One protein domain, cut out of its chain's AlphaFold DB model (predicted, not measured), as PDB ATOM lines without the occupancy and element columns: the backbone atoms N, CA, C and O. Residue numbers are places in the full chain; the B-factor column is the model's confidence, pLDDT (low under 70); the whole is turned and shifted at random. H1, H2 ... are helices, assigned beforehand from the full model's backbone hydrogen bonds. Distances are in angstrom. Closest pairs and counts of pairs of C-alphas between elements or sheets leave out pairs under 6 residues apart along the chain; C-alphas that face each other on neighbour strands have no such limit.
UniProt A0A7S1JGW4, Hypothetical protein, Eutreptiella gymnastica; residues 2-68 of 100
ATOM      1  N   VAL A   2      -8.752  99.562   1.224       92.88
ATOM      2  CA  VAL A   2      -7.580  99.782   0.372       92.88
ATOM      3  C   VAL A   2      -6.428  98.934   0.911       92.88
ATOM      4  O   VAL A   2      -5.902  99.218   1.991       92.88
ATOM      5  N   GLY A   3      -6.093  97.869   0.181       93.12
ATOM      6  CA  GLY A   3      -5.003  96.938   0.483       93.12
ATOM      7  C   GLY A   3      -3.772  97.149  -0.399       93.12
ATOM      8  O   GLY A   3      -3.672  98.146  -1.118       93.12
ATOM      9  N   ALA A   4      -2.823  96.213  -0.330       91.94
ATOM     10  CA  ALA A   4      -1.612  96.224  -1.155       91.94
ATOM     11  C   ALA A   4      -1.891  95.984  -2.654       91.94
ATOM     12  O   ALA A   4      -1.107  96.396  -3.502       91.94
ATOM     13  N   ASP A   5      -3.021  95.358  -2.971       92.62
ATOM     14  CA  ASP A   5      -3.503  95.008  -4.308       92.62
ATOM     15  C   ASP A   5      -4.358  96.107  -4.969       92.62
ATOM     16  O   ASP A   5      -4.924  95.901  -6.042       92.62
ATOM     17  N   CYS A   6      -4.470  97.285  -4.345       92.69
ATOM     18  CA  CYS A   6      -5.279  98.379  -4.875       92.69
ATOM     19  C   CYS A   6      -4.722  98.904  -6.211       92.69
ATOM     20  O   CYS A   6      -3.596  99.392  -6.277       92.69
ATOM     21  N   SER A   7      -5.539  98.847  -7.268       92.81
ATOM     22  CA  SER A   7      -5.185  99.347  -8.605       92.81
ATOM     23  C   SER A   7      -5.356 100.862  -8.767       92.81
ATOM     24  O   SER A   7      -4.834 101.434  -9.721       92.81
ATOM     25  N   ASP A   8      -6.118 101.507  -7.881       95.25
ATOM     26  CA  ASP A   8      -6.287 102.960  -7.878       95.25
ATOM     27  C   ASP A   8      -5.054 103.609  -7.244       95.25
ATOM     28  O   ASP A   8      -4.795 103.464  -6.046       95.25
ATOM     29  N   THR A   9      -4.289 104.336  -8.060       94.88
ATOM     30  CA  THR A   9      -3.041 104.977  -7.638       94.88
ATOM     31  C   THR A   9      -3.263 105.998  -6.528       94.88
ATOM     32  O   THR A   9      -2.457 106.073  -5.606       94.88
ATOM     33  N   THR A  10      -4.377 106.731  -6.557       96.19
ATOM     34  CA  THR A  10      -4.690 107.767  -5.562       96.19
ATOM     35  C   THR A  10      -4.942 107.136  -4.197       96.19
ATOM     36  O   THR A  10      -4.451 107.607  -3.170       96.19
ATOM     37  N   LEU A  11      -5.685 106.028  -4.173       95.19
ATOM     38  CA  LEU A  11      -5.966 105.295  -2.940       95.19
ATOM     39  C   LEU A  11      -4.719 104.577  -2.411       95.19
ATOM     40  O   LEU A  11      -4.480 104.577  -1.200       95.19
ATOM     41  N   ALA A  12      -3.898 104.013  -3.297       94.88
ATOM     42  CA  ALA A  12      -2.624 103.407  -2.928       94.88
ATOM     43  C   ALA A  12      -1.663 104.435  -2.296       94.88
ATOM     44  O   ALA A  12      -1.052 104.157  -1.262       94.88
ATOM     45  N   GLU A  13      -1.582 105.644  -2.854       95.62
ATOM     46  CA  GLU A  13      -0.811 106.752  -2.282       95.62
ATOM     47  C   GLU A  13      -1.362 107.190  -0.922       95.62
ATOM     48  O   GLU A  13      -0.594 107.319   0.034       95.62
ATOM     49  N   ALA A  14      -2.684 107.336  -0.790       96.31
ATOM     50  CA  ALA A  14      -3.323 107.666   0.483       96.31
ATOM     51  C   ALA A  14      -3.018 106.618   1.570       96.31
ATOM     52  O   ALA A  14      -2.771 106.971   2.725       96.31
ATOM     53  N   ARG A  15      -2.962 105.327   1.210       96.50
ATOM     54  CA  ARG A  15      -2.553 104.244   2.120       96.50
ATOM     55  C   ARG A  15      -1.110 104.425   2.599       96.50
ATOM     56  O   ARG A  15      -0.849 104.288   3.794       96.50
ATOM     57  N   VAL A  16      -0.178 104.751   1.703       95.75
ATOM     58  CA  VAL A  16       1.232 104.992   2.063       95.75
ATOM     59  C   VAL A  16       1.381 106.241   2.935       95.75
ATOM     60  O   VAL A  16       2.106 106.210   3.929       95.75
ATOM     61  N   GLN A  17       0.665 107.320   2.618       96.19
ATOM     62  CA  GLN A  17       0.664 108.540   3.426       96.19
ATOM     63  C   GLN A  17       0.121 108.281   4.834       96.19
ATOM     64  O   GLN A  17       0.777 108.635   5.814       96.19
ATOM     65  N   GLN A  18      -1.022 107.596   4.948       97.25
ATOM     66  CA  GLN A  18      -1.613 107.264   6.244       97.25
ATOM     67  C   GLN A  18      -0.651 106.446   7.109       97.25
ATOM     68  O   GLN A  18      -0.518 106.711   8.301       97.25
ATOM     69  N   TRP A  19       0.056 105.486   6.509       96.81
ATOM     70  CA  TRP A  19       1.075 104.695   7.196       96.81
ATOM     71  C   TRP A  19       2.218 105.549   7.770       96.81
ATOM     72  O   TRP A  19       2.662 105.332   8.902       96.81
ATOM     73  N   GLY A  20       2.670 106.553   7.012       95.19
ATOM     74  CA  GLY A  20       3.700 107.493   7.458       95.19
ATOM     75  C   GLY A  20       3.265 108.363   8.642       95.19
ATOM     76  O   GLY A  20       4.097 108.697   9.484       95.19
ATOM     77  N   ILE A  21       1.970 108.680   8.748       96.25
ATOM     78  CA  ILE A  21       1.404 109.530   9.814       96.25
ATOM     79  C   ILE A  21       1.244 108.773  11.142       96.25
ATOM     80  O   ILE A  21       1.188 109.397  12.203       96.25
ATOM     81  N   LEU A  22       1.184 107.438  11.116       96.56
ATOM     82  CA  LEU A  22       1.039 106.638  12.334       96.56
ATOM     83  C   LEU A  22       2.152 106.931  13.354       96.56
ATOM     84  O   LEU A  22       3.271 107.321  13.011       96.56
ATOM     85  N   SER A  23       1.858 106.711  14.634       95.94
ATOM     86  CA  SER A  23       2.902 106.698  15.658       95.94
ATOM     87  C   SER A  23       3.777 105.449  15.516       95.94
ATOM     88  O   SER A  23       3.351 104.432  14.964       95.94
ATOM     89  N   ASP A  24       4.995 105.515  16.051       94.44
ATOM     90  CA  ASP A  24       5.927 104.383  16.104       94.44
ATOM     91  C   ASP A  24       5.264 103.144  16.747       94.44
ATOM     92  O   ASP A  24       5.252 102.067  16.151       94.44
ATOM     93  N   ALA A  25       4.588 103.323  17.888       93.12
ATOM     94  CA  ALA A  25       3.861 102.251  18.571       93.12
ATOM     95  C   ALA A  25       2.689 101.682  17.747       93.12
ATOM     96  O   ALA A  25       2.424 100.485  17.796       93.12
ATOM     97  N   ALA A  26       1.978 102.515  16.977       94.38
ATOM     98  CA  ALA A  26       0.896 102.038  16.114       94.38
ATOM     99  C   ALA A  26       1.426 101.234  14.919       94.38
ATOM    100  O   ALA A  26       0.782 100.276  14.500       94.38
ATOM    101  N   ARG A  27       2.604 101.585  14.382       94.88
ATOM    102  CA  ARG A  27       3.255 100.790  13.335       94.88
ATOM    103  C   ARG A  27       3.680  99.425  13.856       94.88
ATOM    104  O   ARG A  27       3.359  98.430  13.219       94.88
ATOM    105  N   GLU A  28       4.335  99.369  15.015       92.81
ATOM    106  CA  GLU A  28       4.775  98.115  15.650       92.81
ATOM    107  C   GLU A  28       3.658  97.066  15.751       92.81
ATOM    108  O   GLU A  28       3.891  95.884  15.500       92.81
ATOM    109  N   GLN A  29       2.427  97.500  16.040       91.25
ATOM    110  CA  GLN A  29       1.267  96.614  16.171       91.25
ATOM    111  C   GLN A  29       0.976  95.778  14.922       91.25
ATOM    112  O   GLN A  29       0.424  94.687  15.036       91.25
ATOM    113  N   TYR A  30       1.376  96.226  13.732       91.75
ATOM    114  CA  TYR A  30       1.172  95.454  12.502       91.75
ATOM    115  C   TYR A  30       2.112  94.254  12.361       91.75
ATOM    116  O   TYR A  30       1.865  93.385  11.525       91.75
ATOM    117  N   TRP A  31       3.149  94.176  13.196       90.00
ATOM    118  CA  TRP A  31       4.003  92.996  13.352       90.00
ATOM    119  C   TRP A  31       3.638  92.174  14.591       90.00
ATOM    120  O   TRP A  31       4.309  91.188  14.913       90.00
ATOM    121  N   TRP A  32       2.574  92.555  15.303       88.12
ATOM    122  CA  TRP A  32       2.053  91.740  16.387       88.12
ATOM    123  C   TRP A  32       1.400  90.479  15.853       88.12
ATOM    124  O   TRP A  32       1.024  90.376  14.682       88.12
ATOM    125  N   ARG A  33       1.275  89.485  16.731       84.69
ATOM    126  CA  ARG A  33       0.493  88.306  16.375       84.69
ATOM    127  C   ARG A  33      -0.954  88.720  16.089       84.69
ATOM    128  O   ARG A  33      -1.467  89.612  16.770       84.69
ATOM    129  N   PRO A  34      -1.614  88.092  15.104       83.56
ATOM    130  CA  PRO A  34      -2.994  88.416  14.779       83.56
ATOM    131  C   PRO A  34      -3.906  88.303  16.002       83.56
ATOM    132  O   PRO A  34      -3.772  87.391  16.820       83.56
ATOM    133  N   GLY A  35      -4.877  89.208  16.107       83.00
ATOM    134  CA  GLY A  35      -5.933  89.078  17.106       83.00
ATOM    135  C   GLY A  35      -6.709  87.770  16.918       83.00
ATOM    136  O   GLY A  35      -6.947  87.335  15.793       83.00
ATOM    137  N   GLY A  36      -7.112  87.144  18.024       87.56
ATOM    138  CA  GLY A  36      -7.879  85.892  18.006       87.56
ATOM    139  C   GLY A  36      -7.045  84.609  18.099       87.56
ATOM    140  O   GLY A  36      -7.627  83.529  18.146       87.56
ATOM    141  N   THR A  37      -5.712  84.696  18.176       86.62
ATOM    142  CA  THR A  37      -4.844  83.544  18.487       86.62
ATOM    143  C   THR A  37      -4.535  83.452  19.990       86.62
ATOM    144  O   THR A  37      -4.561  84.482  20.669       86.62
ATOM    145  N   PRO A  38      -4.209  82.260  20.534       90.69
ATOM    146  CA  PRO A  38      -3.730  82.122  21.910       90.69
ATOM    147  C   PRO A  38      -2.538  83.037  22.212       90.69
ATOM    148  O   PRO A  38      -1.743  83.357  21.327       90.69
ATOM    149  N   PHE A  39      -2.417  83.450  23.474       86.69
ATOM    150  CA  PHE A  39      -1.319  84.308  23.904       86.69
ATOM    151  C   PHE A  39       0.022  83.575  23.802       86.69
ATOM    152  O   PHE A  39       0.210  82.514  24.397       86.69
ATOM    153  N   GLU A  40       0.971  84.194  23.107       83.88
ATOM    154  CA  GLU A  40       2.371  83.791  23.072       83.88
ATOM    155  C   GLU A  40       3.250  85.038  23.253       83.88
ATOM    156  O   GLU A  40       2.904  86.097  22.720       83.88
ATOM    157  N   PRO A  41       4.386  84.947  23.972       81.00
ATOM    158  CA  PRO A  41       5.300  86.072  24.126       81.00
ATOM    159  C   PRO A  41       5.729  86.636  22.761       81.00
ATOM    160  O   PRO A  41       6.145  85.896  21.866       81.00
ATOM    161  N   GLN A  42       5.616  87.956  22.600       73.38
ATOM    162  CA  GLN A  42       6.004  88.686  21.392       73.38
ATOM    163  C   GLN A  42       7.539  88.719  21.301       73.38
ATOM    164  O   GLN A  42       8.187  89.258  22.194       73.38
ATOM    165  N   THR A  43       8.135  88.137  20.259       65.75
ATOM    166  CA  THR A  43       9.602  87.989  20.186       65.75
ATOM    167  C   THR A  43      10.288  88.965  19.235       65.75
ATOM    168  O   THR A  43      11.443  89.302  19.477       65.75
ATOM    169  N   LEU A  44       9.623  89.436  18.173       73.25
ATOM    170  CA  LEU A  44      10.255  90.259  17.133       73.25
ATOM    171  C   LEU A  44       9.239  91.242  16.524       73.25
ATOM    172  O   LEU A  44       8.379  90.842  15.746       73.25
ATOM    173  N   SER A  45       9.336  92.523  16.880       83.94
ATOM    174  CA  SER A  45       8.683  93.631  16.168       83.94
ATOM    175  C   SER A  45       9.746  94.687  15.864       83.94
ATOM    176  O   SER A  45      10.531  94.997  16.763       83.94
ATOM    177  N   PRO A  46       9.798  95.254  14.645       88.94
ATOM    178  CA  PRO A  46      10.701  96.360  14.350       88.94
ATOM    179  C   PRO A  46      10.345  97.559  15.228       88.94
ATOM    180  O   PRO A  46       9.197  98.006  15.202       88.94
ATOM    181  N   VAL A  47      11.303  98.083  15.995       89.44
ATOM    182  CA  VAL A  47      11.071  99.233  16.883       89.44
ATOM    183  C   VAL A  47      10.624 100.434  16.046       89.44
ATOM    184  O   VAL A  47      11.260 100.810  15.062       89.44
ATOM    185  N   GLY A  48       9.472 100.991  16.391       88.00
ATOM    186  CA  GLY A  48       8.769 102.053  15.684       88.00
ATOM    187  C   GLY A  48       8.326 101.738  14.254       88.00
ATOM    188  O   GLY A  48       7.942 102.656  13.521       88.00
ATOM    189  N   GLY A  49       8.394 100.471  13.828       90.19
ATOM    190  CA  GLY A  49       8.205 100.085  12.431       90.19
ATOM    191  C   GLY A  49       9.303 100.636  11.518       90.19
ATOM    192  O   GLY A  49       9.000 101.074  10.406       90.19
ATOM    193  N   ARG A  50      10.551 100.685  12.001       93.19
ATOM    194  CA  ARG A  50      11.707 101.237  11.281       93.19
ATOM    195  C   ARG A  50      12.748 100.173  10.939       93.19
ATOM    196  O   ARG A  50      12.791  99.118  11.569       93.19
ATOM    197  N   ASP A  51      13.557 100.459   9.924       91.81
ATOM    198  CA  ASP A  51      14.757  99.686   9.591       91.81
ATOM    199  C   ASP A  51      15.966 100.096  10.456       91.81
ATOM    200  O   ASP A  51      15.906 101.056  11.229       91.81
ATOM    201  N   ASP A  52      17.087  99.385  10.300       91.06
ATOM    202  CA  ASP A  52      18.338  99.657  11.030       91.06
ATOM    203  C   ASP A  52      18.936 101.045  10.723       91.06
ATOM    204  O   ASP A  52      19.757 101.555  11.485       91.06
ATOM    205  N   ALA A  53      18.526 101.677   9.619       91.62
ATOM    206  CA  ALA A  53      18.926 103.028   9.236       91.62
ATOM    207  C   ALA A  53      17.969 104.110   9.779       91.62
ATOM    208  O   ALA A  53      18.188 105.301   9.550       91.62
ATOM    209  N   GLY A  54      16.923 103.719  10.514       90.56
ATOM    210  CA  GLY A  54      15.928 104.613  11.103       90.56
ATOM    211  C   GLY A  54      14.817 105.051  10.143       90.56
ATOM    212  O   GLY A  54      13.973 105.871  10.525       90.56
ATOM    213  N   ASN A  55      14.764 104.511   8.923       93.25
ATOM    214  CA  ASN A  55      13.704 104.813   7.966       93.25
ATOM    215  C   ASN A  55      12.436 104.037   8.312       93.25
ATOM    216  O   ASN A  55      12.489 102.897   8.762       93.25
ATOM    217  N   VAL A  56      11.275 104.644   8.064       93.31
ATOM    218  CA  VAL A  56       9.984 103.966   8.235       93.31
ATOM    219  C   VAL A  56       9.858 102.856   7.189       93.31
ATOM    220  O   VAL A  56      10.002 103.106   5.991       93.31
ATOM    221  N   LEU A  57       9.572 101.634   7.641       94.38
ATOM    222  CA  LEU A  57       9.306 100.494   6.766       94.38
ATOM    223  C   LEU A  57       8.068 100.764   5.908       94.38
ATOM    224  O   LEU A  57       7.171 101.509   6.298       94.38
ATOM    225  N   ARG A  58       7.984 100.126   4.739       94.19
ATOM    226  CA  ARG A  58       6.773 100.199   3.910       94.19
ATOM    227  C   ARG A  58       5.577  99.585   4.652       94.19
ATOM    228  O   ARG A  58       5.782  98.658   5.437       94.19
ATOM    229  N   PRO A  59       4.342 100.053   4.390       95.06
ATOM    230  CA  PRO A  59       3.154  99.452   4.986       95.06
ATOM    231  C   PRO A  59       3.067  97.959   4.625       95.06
ATOM    232  O   PRO A  59       3.061  97.649   3.429       95.06
ATOM    233  N   PRO A  60       2.974  97.045   5.610       93.81
ATOM    234  CA  PRO A  60       2.854  95.608   5.352       93.81
ATOM    235  C   PRO A  60       1.525  95.287   4.666       93.81
ATOM    236  O   PRO A  60       0.576  96.054   4.789       93.81
ATOM    237  N   ASP A  61       1.401  94.148   3.986       93.75
ATOM    238  CA  ASP A  61       0.179  93.797   3.235       93.75
ATOM    239  C   ASP A  61      -1.075  93.698   4.119       93.75
ATOM    240  O   ASP A  61      -2.189  93.954   3.666       93.75
ATOM    241  N   THR A  62      -0.889  93.405   5.408       92.56
ATOM    242  CA  THR A  62      -1.948  93.371   6.427       92.56
ATOM    243  C   THR A  62      -2.437  94.761   6.851       92.56
ATOM    244  O   THR A  62      -3.495  94.871   7.467       92.56
ATOM    245  N   PHE A  63      -1.707  95.832   6.519       95.00
ATOM    246  CA  PHE A  63      -2.156  97.205   6.736       95.00
ATOM    247  C   PHE A  63      -3.226  97.582   5.713       95.00
ATOM    248  O   PHE A  63      -2.948  97.682   4.513       95.00
ATOM    249  N   LEU A  64      -4.441  97.846   6.188       95.69
ATOM    250  CA  LEU A  64      -5.567  98.261   5.358       95.69
ATOM    251  C   LEU A  64      -5.962  99.699   5.689       95.69
ATOM    252  O   LEU A  64      -6.202 100.031   6.850       95.69
ATOM    253  N   LEU A  65      -6.107 100.537   4.662       96.38
ATOM    254  CA  LEU A  65      -6.765 101.834   4.810       96.38
ATOM    255  C   LEU A  65      -8.274 101.649   4.595       96.38
ATOM    256  O   LEU A  65      -8.736 101.228   3.529       96.38
ATOM    257  N   MET A  66      -9.059 101.949   5.629       96.00
ATOM    258  CA  MET A  66     -10.517 101.871   5.591       96.00
ATOM    259  C   MET A  66     -11.120 103.266   5.456       96.00
ATOM    260  O   MET A  66     -10.993 104.093   6.352       96.00
ATOM    261  N   LEU A  67     -11.800 103.502   4.335       94.44
ATOM    262  CA  LEU A  67     -12.555 104.723   4.081       94.44
ATOM    263  C   LEU A  67     -14.042 104.429   4.260       94.44
ATOM    264  O   LEU A  67     -14.563 103.484   3.662       94.44
ATOM    265  N   LEU A  68     -14.710 105.232   5.082       95.50
ATOM    266  CA  LEU A  68     -16.157 105.195   5.248       95.50
ATOM    267  C   LEU A  68     -16.767 106.316   4.406       95.50
ATOM    268  O   LEU A  68     -16.491 107.486   4.652       95.50
TER     269      LEU A  68
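AT A GLANCE: This is residues 2 to 68 of the 100 residues of the protein "Hypothetical protein" of Eutreptiella gymnastica (UniProt A0A7S1JGW4). Little regular structure is present: two helices, H1 and then the shorter H2, make a corner, and a long unnamed stretch, residues 32 to 68, swings out from the end of H2 and folds back towards H1. Residues 35 to 40 of this stretch stick out. The printed part has 67 residues, 21 of them in the two named helices, with no named strand; the class is all helix. It is only just compact, close to loose, with a radius of gyration of the C-alphas of 13.1 A and spans of 38 by 32 by 18 A.

IN THESE COORDINATES: H1, residues 9 to 21, is 18.6 A long and begins at C-alpha 9 (-3.041, 104.977, -7.638). H2, residues 24 to 31, is 11.9 A long and ends at C-alpha 31 (4.003, 92.996, 13.352).

HOW THE PARTS SIT: H1 and H2 are close but not clearly touching; their closest C-alphas, of Trp 19 and Arg 27, are 7.6 A apart. They run opposite ways at a steep tilt of 60 degrees. In H1 every O i to N i+4 pair is within hydrogen-bond range; in H2, 2 of 4 are.

THE WHOLE: The C-alphas farthest apart, of Thr 10 and Pro 41, are 38.1 A apart. The printed part has no cut, and H1 to H2 is a tight link. Residue 43 alone has pLDDT under 70.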